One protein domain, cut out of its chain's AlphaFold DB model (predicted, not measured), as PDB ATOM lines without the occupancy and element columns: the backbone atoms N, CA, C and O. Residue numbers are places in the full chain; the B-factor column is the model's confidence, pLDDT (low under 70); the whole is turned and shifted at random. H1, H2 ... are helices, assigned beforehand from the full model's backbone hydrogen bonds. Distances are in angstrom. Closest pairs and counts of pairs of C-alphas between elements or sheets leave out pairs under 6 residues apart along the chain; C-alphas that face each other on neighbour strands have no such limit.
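What this domain is: This is residues 33 to 90 of the 90 residues of the protein "Adenylate cyclase" of Chloroflexi bacterium (UniProt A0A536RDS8). Two ten-residue helices, H1 and H3, make a flat V whose corner is where the end of H1 comes near the start of H3, while residues 33 to 53, with no named element, loop across its open side. The short H2 lies beyond the corner. The printed part has 58 residues, with H1, H2 and H3 in chain order and no named strand; the class is all helix, though 24 residues are in named elements. It is compact, radius of gyration of the C-alphas 11.7 A, spanning 34 by 27 by 13 A.

Where its parts are: After residues 33 to 53, H1 is residues 54 to 63, 14.2 A long, from C-alpha 54 at (-9.196, -1.956, -79.484). H2 is residues 69 to 72, 5.8 A. H3 is residues 79 to 88, 14.3 A, ending at C-alpha 88 at (-20.926, 5.751, -98.930).

How they stand to each other: H1 and H3 are close but not clearly touching, about perpendicular at 75 degrees; their closest C-alphas, of Tyr 63 and Tyr 80, are 7.1 A apart. H1 and H2 are close but not clearly touching, their closest C-alphas, of Val 62 and Gln 69, 7.8 A apart. H2 and H3 are apart. In H3 every O i to N i+4 pair is within hydrogen-bond range, in H1 5 of 6; H2 is too short for such a pair.

The domain as a whole: The C-alphas farthest apart, of Pro 45 and Asn 72, are 34.0 A apart. The printed part has no cut; the link H1 to H2 is tight, H2 to H3 short. pLDDT is under 70 at residues 43, 66 to 72 and 90.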
ATOM      1  N   ASN A  33     -13.220  -2.798-101.876       78.31
ATOM      2  CA  ASN A  33     -12.055  -2.080-101.338       78.31
ATOM      3  C   ASN A  33     -12.434  -0.733-100.702       78.31
ATOM      4  O   ASN A  33     -11.830   0.299-100.999       78.31
ATOM      5  N   GLN A  34     -13.482  -0.735 -99.875       78.50
ATOM      6  CA  GLN A  34     -13.991   0.464 -99.208       78.50
ATOM      7  C   GLN A  34     -13.608   0.455 -97.732       78.50
ATOM      8  O   GLN A  34     -13.772  -0.551 -97.048       78.50
ATOM      9  N   SER A  35     -13.154   1.607 -97.241       79.44
ATOM     10  CA  SER A  35     -12.870   1.846 -95.828       79.44
ATOM     11  C   SER A  35     -14.003   2.659 -95.211       79.44
ATOM     12  O   SER A  35     -14.495   3.616 -95.810       79.44
ATOM     13  N   CYS A  36     -14.415   2.279 -94.004       77.88
ATOM     14  CA  CYS A  36     -15.481   2.967 -93.291       77.88
ATOM     15  C   CYS A  36     -14.985   4.221 -92.565       77.88
ATOM     16  O   CYS A  36     -15.828   5.006 -92.152       77.88
ATOM     17  N   GLN A  37     -13.668   4.435 -92.427       74.62
ATOM     18  CA  GLN A  37     -13.057   5.463 -91.568       74.62
ATOM     19  C   GLN A  37     -13.586   6.890 -91.808       74.62
ATOM     20  O   GLN A  37     -13.606   7.705 -90.885       74.62
ATOM     21  N   SER A  38     -13.998   7.214 -93.037       72.50
ATOM     22  CA  SER A  38     -14.544   8.532 -93.393       72.50
ATOM     23  C   SER A  38     -16.008   8.734 -92.978       72.50
ATOM     24  O   SER A  38     -16.426   9.872 -92.781       72.50
ATOM     25  N   PHE A  39     -16.782   7.656 -92.823       75.81
ATOM     26  CA  PHE A  39     -18.201   7.679 -92.428       75.81
ATOM     27  C   PHE A  39     -18.415   7.256 -90.967       75.81
ATOM     28  O   PHE A  39     -19.309   7.762 -90.284       75.81
ATOM     29  N   PHE A  40     -17.555   6.363 -90.483       76.94
ATOM     30  CA  PHE A  40     -17.530   5.764 -89.159       76.94
ATOM     31  C   PHE A  40     -16.089   5.821 -88.628       76.94
ATOM     32  O   PHE A  40     -15.162   5.450 -89.331       76.94
ATOM     33  N   GLY A  41     -15.874   6.286 -87.402       75.56
ATOM     34  CA  GLY A  41     -14.550   6.528 -86.819       75.56
ATOM     35  C   GLY A  41     -14.437   7.903 -86.154       75.56
ATOM     36  O   GLY A  41     -15.430   8.611 -85.995       75.56
ATOM     37  N   ASP A  42     -13.228   8.319 -85.772       70.12
ATOM     38  CA  ASP A  42     -13.003   9.613 -85.096       70.12
ATOM     39  C   ASP A  42     -13.433  10.846 -85.921       70.12
ATOM     40  O   ASP A  42     -13.695  11.903 -85.353       70.12
ATOM     41  N   ALA A  43     -13.549  10.717 -87.249       66.75
ATOM     42  CA  ALA A  43     -13.980  11.785 -88.157       66.75
ATOM     43  C   ALA A  43     -15.376  11.562 -88.780       66.75
ATOM     44  O   ALA A  43     -15.844  12.402 -89.547       66.75
ATOM     45  N   GLY A  44     -16.033  10.437 -88.478       73.56
ATOM     46  CA  GLY A  44     -17.262  10.008 -89.146       73.56
ATOM     47  C   GLY A  44     -18.543  10.537 -88.481       73.56
ATOM     48  O   GLY A  44     -18.671  10.446 -87.259       73.56
ATOM     49  N   PRO A  45     -19.538  11.040 -89.239       78.94
ATOM     50  CA  PRO A  45     -20.800  11.526 -88.673       78.94
ATOM     51  C   PRO A  45     -21.701  10.419 -88.097       78.94
ATOM     52  O   PRO A  45     -22.643  10.729 -87.369       78.94
ATOM     53  N   PHE A  46     -21.436   9.140 -88.399       79.81
ATOM     54  CA  PHE A  46     -22.315   8.019 -88.043       79.81
ATOM     55  C   PHE A  46     -21.673   6.987 -87.108       79.81
ATOM     56  O   PHE A  46     -22.172   5.871 -86.985       79.81
ATOM     57  N   THR A  47     -20.576   7.342 -86.439       83.69
ATOM     58  CA  THR A  47     -19.768   6.422 -85.625       83.69
ATOM     59  C   THR A  47     -20.565   5.790 -84.481       83.69
ATOM     60  O   THR A  47     -20.941   6.486 -83.533       83.69
ATOM     61  N   PRO A  48     -20.806   4.466 -84.511       80.62
ATOM     62  CA  PRO A  48     -21.498   3.796 -83.426       80.62
ATOM     63  C   PRO A  48     -20.583   3.635 -82.206       80.62
ATOM     64  O   PRO A  48     -19.353   3.590 -82.304       80.62
ATOM     65  N   SER A  49     -21.200   3.480 -81.035       85.38
ATOM     66  CA  SER A  49     -20.468   3.127 -79.815       85.38
ATOM     67  C   SER A  49     -19.686   1.829 -80.025       85.38
ATOM     68  O   SER A  49     -20.243   0.834 -80.482       85.38
ATOM     69  N   GLY A  50     -18.401   1.836 -79.672       83.50
ATOM     70  CA  GLY A  50     -17.535   0.665 -79.804       83.50
ATOM     71  C   GLY A  50     -16.669   0.633 -81.067       83.50
ATOM     72  O   GLY A  50     -15.716  -0.144 -81.097       83.50
ATOM     73  N   PHE A  51     -16.928   1.486 -82.066       84.25
ATOM     74  CA  PHE A  51     -16.165   1.497 -83.323       84.25
ATOM     75  C   PHE A  51     -14.678   1.827 -83.112       84.25
ATOM     76  O   PHE A  51     -13.817   1.171 -83.673       84.25
ATOM     77  N   ASN A  52     -14.355   2.765 -82.216       83.31
ATOM     78  CA  ASN A  52     -12.963   3.146 -81.921       83.31
ATOM     79  C   ASN A  52     -12.338   2.306 -80.791       83.31
ATOM     80  O   ASN A  52     -11.398   2.735 -80.122       83.31
ATOM     81  N   THR A  53     -12.887   1.122 -80.500       89.31
ATOM     82  CA  THR A  53     -12.321   0.246 -79.467       89.31
ATOM     83  C   THR A  53     -11.193  -0.608 -80.023       89.31
ATOM     84  O   THR A  53     -11.179  -0.981 -81.193       89.31
ATOM     85  N   VAL A  54     -10.280  -1.020 -79.142       89.75
ATOM     86  CA  VAL A  54      -9.196  -1.956 -79.484       89.75
ATOM     87  C   VAL A  54      -9.740  -3.253 -80.098       89.75
ATOM     88  O   VAL A  54      -9.140  -3.799 -81.020       89.75
ATOM     89  N   GLY A  55     -10.896  -3.728 -79.619       88.44
ATOM     90  CA  GLY A  55     -11.551  -4.916 -80.164       88.44
ATOM     91  C   GLY A  55     -11.972  -4.738 -81.622       88.44
ATOM     92  O   GLY A  55     -11.740  -5.630 -82.435       88.44
ATOM     93  N   PHE A  56     -12.528  -3.575 -81.967       85.62
ATOM     94  CA  PHE A  56     -12.907  -3.270 -83.344       85.62
ATOM     95  C   PHE A  56     -11.679  -3.099 -84.251       85.62
ATOM     96  O   PHE A  56     -11.636  -3.694 -85.324       85.62
ATOM     97  N   ASN A  57     -10.632  -2.412 -83.782       84.38
ATOM     98  CA  ASN A  57      -9.371  -2.281 -84.527       84.38
ATOM     99  C   ASN A  57      -8.751  -3.652 -84.850       84.38
ATOM    100  O   ASN A  57      -8.237  -3.870 -85.944       84.38
ATOM    101  N   HIS A  58      -8.812  -4.609 -83.917       86.12
ATOM    102  CA  HIS A  58      -8.355  -5.970 -84.194       86.12
ATOM    103  C   HIS A  58      -9.264  -6.681 -85.203       86.12
ATOM    104  O   HIS A  58      -8.765  -7.316 -86.133       86.12
ATOM    105  N   ALA A  59     -10.584  -6.546 -85.060       82.88
ATOM    106  CA  ALA A  59     -11.549  -7.120 -85.992       82.88
ATOM    107  C   ALA A  59     -11.325  -6.631 -87.434       82.88
ATOM    108  O   ALA A  59     -11.454  -7.428 -88.360       82.88
ATOM    109  N   GLU A  60     -10.909  -5.380 -87.635       79.75
ATOM    110  CA  GLU A  60     -10.538  -4.853 -88.954       79.75
ATOM    111  C   GLU A  60      -9.396  -5.671 -89.587       79.75
ATOM    112  O   GLU A  60      -9.508  -6.140 -90.717       79.75
ATOM    113  N   THR A  61      -8.344  -5.985 -88.824       79.38
ATOM    114  CA  THR A  61      -7.216  -6.803 -89.319       79.38
ATOM    115  C   THR A  61      -7.593  -8.253 -89.646       79.38
ATOM    116  O   THR A  61      -6.890  -8.923 -90.403       79.38
ATOM    117  N   VAL A  62      -8.699  -8.754 -89.085       80.12
ATOM    118  CA  VAL A  62      -9.129 -10.152 -89.230       80.12
ATOM    119  C   VAL A  62     -10.231 -10.310 -90.282       80.12
ATOM    120  O   VAL A  62     -10.203 -11.273 -91.052       80.12
ATOM    121  N   TYR A  63     -11.180  -9.373 -90.335       76.88
ATOM    122  CA  TYR A  63     -12.443  -9.506 -91.067       76.88
ATOM    123  C   TYR A  63     -12.653  -8.458 -92.167       76.88
ATOM    124  O   TYR A  63     -13.488  -8.692 -93.040       76.88
ATOM    125  N   ALA A  64     -11.901  -7.349 -92.187       73.69
ATOM    126  CA  ALA A  64     -12.056  -6.297 -93.201       73.69
ATOM    127  C   ALA A  64     -11.328  -6.591 -94.526       73.69
ATOM    128  O   ALA A  64     -10.986  -5.689 -95.278       73.69
ATOM    129  N   GLY A  65     -11.024  -7.860 -94.820       70.19
ATOM    130  CA  GLY A  65     -10.310  -8.225 -96.051       70.19
ATOM    131  C   GLY A  65      -8.884  -7.662 -96.124       70.19
ATOM    132  O   GLY A  65      -8.304  -7.590 -97.208       70.19
ATOM    133  N   ALA A  66      -8.312  -7.282 -94.975       69.94
ATOM    134  CA  ALA A  66      -6.907  -6.928 -94.853       69.94
ATOM    135  C   ALA A  66      -6.012  -8.093 -95.310       69.94
ATOM    136  O   ALA A  66      -6.411  -9.259 -95.347       69.94
ATOM    137  N   GLN A  67      -4.786  -7.775 -95.709       67.62
ATOM    138  CA  GLN A  67      -3.825  -8.793 -96.121       67.62
ATOM    139  C   GLN A  67      -3.356  -9.617 -94.906       67.62
ATOM    140  O   GLN A  67      -3.119  -9.031 -93.848       67.62
ATOM    141  N   PRO A  68      -3.162 -10.948 -95.051       67.12
ATOM    142  CA  PRO A  68      -3.138 -11.718 -96.301       67.12
ATOM    143  C   PRO A  68      -4.475 -12.372 -96.702       67.12
ATOM    144  O   PRO A  68      -4.497 -13.128 -97.674       67.12
ATOM    145  N   GLN A  69      -5.579 -12.142 -95.983       64.25
ATOM    146  CA  GLN A  69      -6.850 -12.846 -96.217       64.25
ATOM    147  C   GLN A  69      -7.330 -12.711 -97.669       64.25
ATOM    148  O   GLN A  69      -7.728 -13.706 -98.275       64.25
ATOM    149  N   ASN A  70      -7.205 -11.519 -98.255       62.91
ATOM    150  CA  ASN A  70      -7.585 -11.278 -99.648       62.91
ATOM    151  C   ASN A  70      -6.480 -11.642-100.676       62.91
ATOM    152  O   ASN A  70      -6.762 -11.775-101.861       62.91
ATOM    153  N   SER A  71      -5.224 -11.873-100.255       66.75
ATOM    154  CA  SER A  71      -4.179 -12.435-101.146       66.75
ATOM    155  C   SER A  71      -4.397 -13.915-101.440       66.75
ATOM    156  O   SER A  71      -4.101 -14.376-102.536       66.75
ATOM    157  N   ASN A  72      -4.882 -14.675-100.454       69.50
ATOM    158  CA  ASN A  72      -5.053 -16.123-100.597       69.50
ATOM    159  C   ASN A  72      -6.334 -16.499-101.352       69.50
ATOM    160  O   ASN A  72      -6.409 -17.577-101.940       69.50
ATOM    161  N   ASN A  73      -7.345 -15.630-101.333       73.81
ATOM    162  CA  ASN A  73      -8.582 -15.818-102.075       73.81
ATOM    163  C   ASN A  73      -9.087 -14.470-102.616       73.81
ATOM    164  O   ASN A  73      -9.819 -13.784-101.907       73.81
ATOM    165  N   PRO A  74      -8.768 -14.109-103.870       70.00
ATOM    166  CA  PRO A  74      -9.198 -12.843-104.468       70.00
ATOM    167  C   PRO A  74     -10.716 -12.758-104.726       70.00
ATOM    168  O   PRO A  74     -11.221 -11.698-105.090       70.00
ATOM    169  N   ALA A  75     -11.457 -13.860-104.555       75.38
ATOM    170  CA  ALA A  75     -12.920 -13.863-104.566       75.38
ATOM    171  C   ALA A  75     -13.530 -13.641-103.170       75.38
ATOM    172  O   ALA A  75     -14.755 -13.589-103.046       75.38
ATOM    173  N   ALA A  76     -12.716 -13.542-102.114       77.19
ATOM    174  CA  ALA A  76     -13.211 -13.242-100.780       77.19
ATOM    175  C   ALA A  76     -13.775 -11.819-100.744       77.19
ATOM    176  O   ALA A  76     -13.128 -10.860-101.157       77.19
ATOM    177  N   VAL A  77     -14.993 -11.683-100.230       79.75
ATOM    178  CA  VAL A  77     -15.643 -10.386-100.049       79.75
ATOM    179  C   VAL A  77     -15.789 -10.128 -98.558       79.75
ATOM    180  O   VAL A  77     -16.467 -10.864 -97.842       79.75
ATOM    181  N   SER A  78     -15.120  -9.078 -98.093       82.25
ATOM    182  CA  SER A  78     -15.247  -8.552 -96.736       82.25
ATOM    183  C   SER A  78     -16.631  -7.927 -96.550       82.25
ATOM    184  O   SER A  78     -17.025  -7.017 -97.281       82.25
ATOM    185  N   GLN A  79     -17.378  -8.401 -95.549       80.31
ATOM    186  CA  GLN A  79     -18.679  -7.821 -95.193       80.31
ATOM    187  C   GLN A  79     -18.538  -6.389 -94.669       80.31
ATOM    188  O   GLN A  79     -19.457  -5.588 -94.831       80.31
ATOM    189  N   TYR A  80     -17.389  -6.071 -94.068       81.62
ATOM    190  CA  TYR A  80     -17.049  -4.719 -93.647       81.62
ATOM    191  C   TYR A  80     -16.999  -3.788 -94.864       81.62
ATOM    192  O   TYR A  80     -17.745  -2.819 -94.906       81.62
ATOM    193  N   ASP A  81     -16.250  -4.138 -95.911       82.44
ATOM    194  CA  ASP A  81     -16.124  -3.307 -97.113       82.44
ATOM    195  C   ASP A  81     -17.459  -3.099 -97.822       82.44
ATOM    196  O   ASP A  81     -17.741  -2.012 -98.320       82.44
ATOM    197  N   VAL A  82     -18.301  -4.135 -97.881       82.81
ATOM    198  CA  VAL A  82     -19.626  -4.002 -98.495       82.81
ATOM    199  C   VAL A  82     -20.526  -3.078 -97.673       82.81
ATOM    200  O   VAL A  82     -21.250  -2.265 -98.249       82.81
ATOM    201  N   ALA A  83     -20.462  -3.148 -96.343       81.06
ATOM    202  CA  ALA A  83     -21.170  -2.203 -95.485       81.06
ATOM    203  C   ALA A  83     -20.654  -0.767 -95.687       81.06
ATOM    204  O   ALA A  83     -21.460   0.154 -95.808       81.06
ATOM    205  N   CYS A  84     -19.335  -0.576 -95.812       82.50
ATOM    206  CA  CYS A  84     -18.743   0.733 -96.091       82.50
ATOM    207  C   CYS A  84     -19.179   1.276 -97.459       82.50
ATOM    208  O   CYS A  84     -19.551   2.441 -97.570       82.50
ATOM    209  N   PHE A  85     -19.206   0.426 -98.490       84.12
ATOM    210  CA  PHE A  85     -19.704   0.786 -99.817       84.12
ATOM    211  C   PHE A  85     -21.158   1.269 -99.775       84.12
ATOM    212  O   PHE A  85     -21.499   2.283-100.381       84.12
ATOM    213  N   GLN A  86     -22.021   0.557 -99.048       83.44
ATOM    214  CA  GLN A  86     -23.428   0.931 -98.910       83.44
ATOM    215  C   GLN A  86     -23.591   2.251 -98.158       83.44
ATOM    216  O   GLN A  86     -24.370   3.094 -98.591       83.44
ATOM    217  N   ALA A  87     -22.835   2.449 -97.077       80.38
ATOM    218  CA  ALA A  87     -22.858   3.694 -96.317       80.38
ATOM    219  C   ALA A  87     -22.392   4.896 -97.150       80.38
ATOM    220  O   ALA A  87     -22.957   5.972 -97.019       80.38
ATOM    221  N   ALA A  88     -21.407   4.705 -98.031       78.31
ATOM    222  CA  ALA A  88     -20.926   5.751 -98.930       78.31
ATOM    223  C   ALA A  88     -21.865   6.053-100.112       78.31
ATOM    224  O   ALA A  88     -21.714   7.080-100.769       78.31
ATOM    225  N   SER A  89     -22.803   5.149-100.410       75.88
ATOM    226  CA  SER A  89     -23.753   5.275-101.524       75.88
ATOM    227  C   SER A  89     -25.062   5.981-101.139       75.88
ATOM    228  O   SER A  89     -25.908   6.195-102.008       75.88
ATOM    229  N   HIS A  90     -25.246   6.294 -99.855       61.09
ATOM    230  CA  HIS A  90     -26.418   6.959 -99.279       61.09
ATOM    231  C   HIS A  90     -26.082   8.384 -98.834       61.09
ATOM    232  O   HIS A  90     -27.012   9.222 -98.883       61.09
TER     233      HIS A  90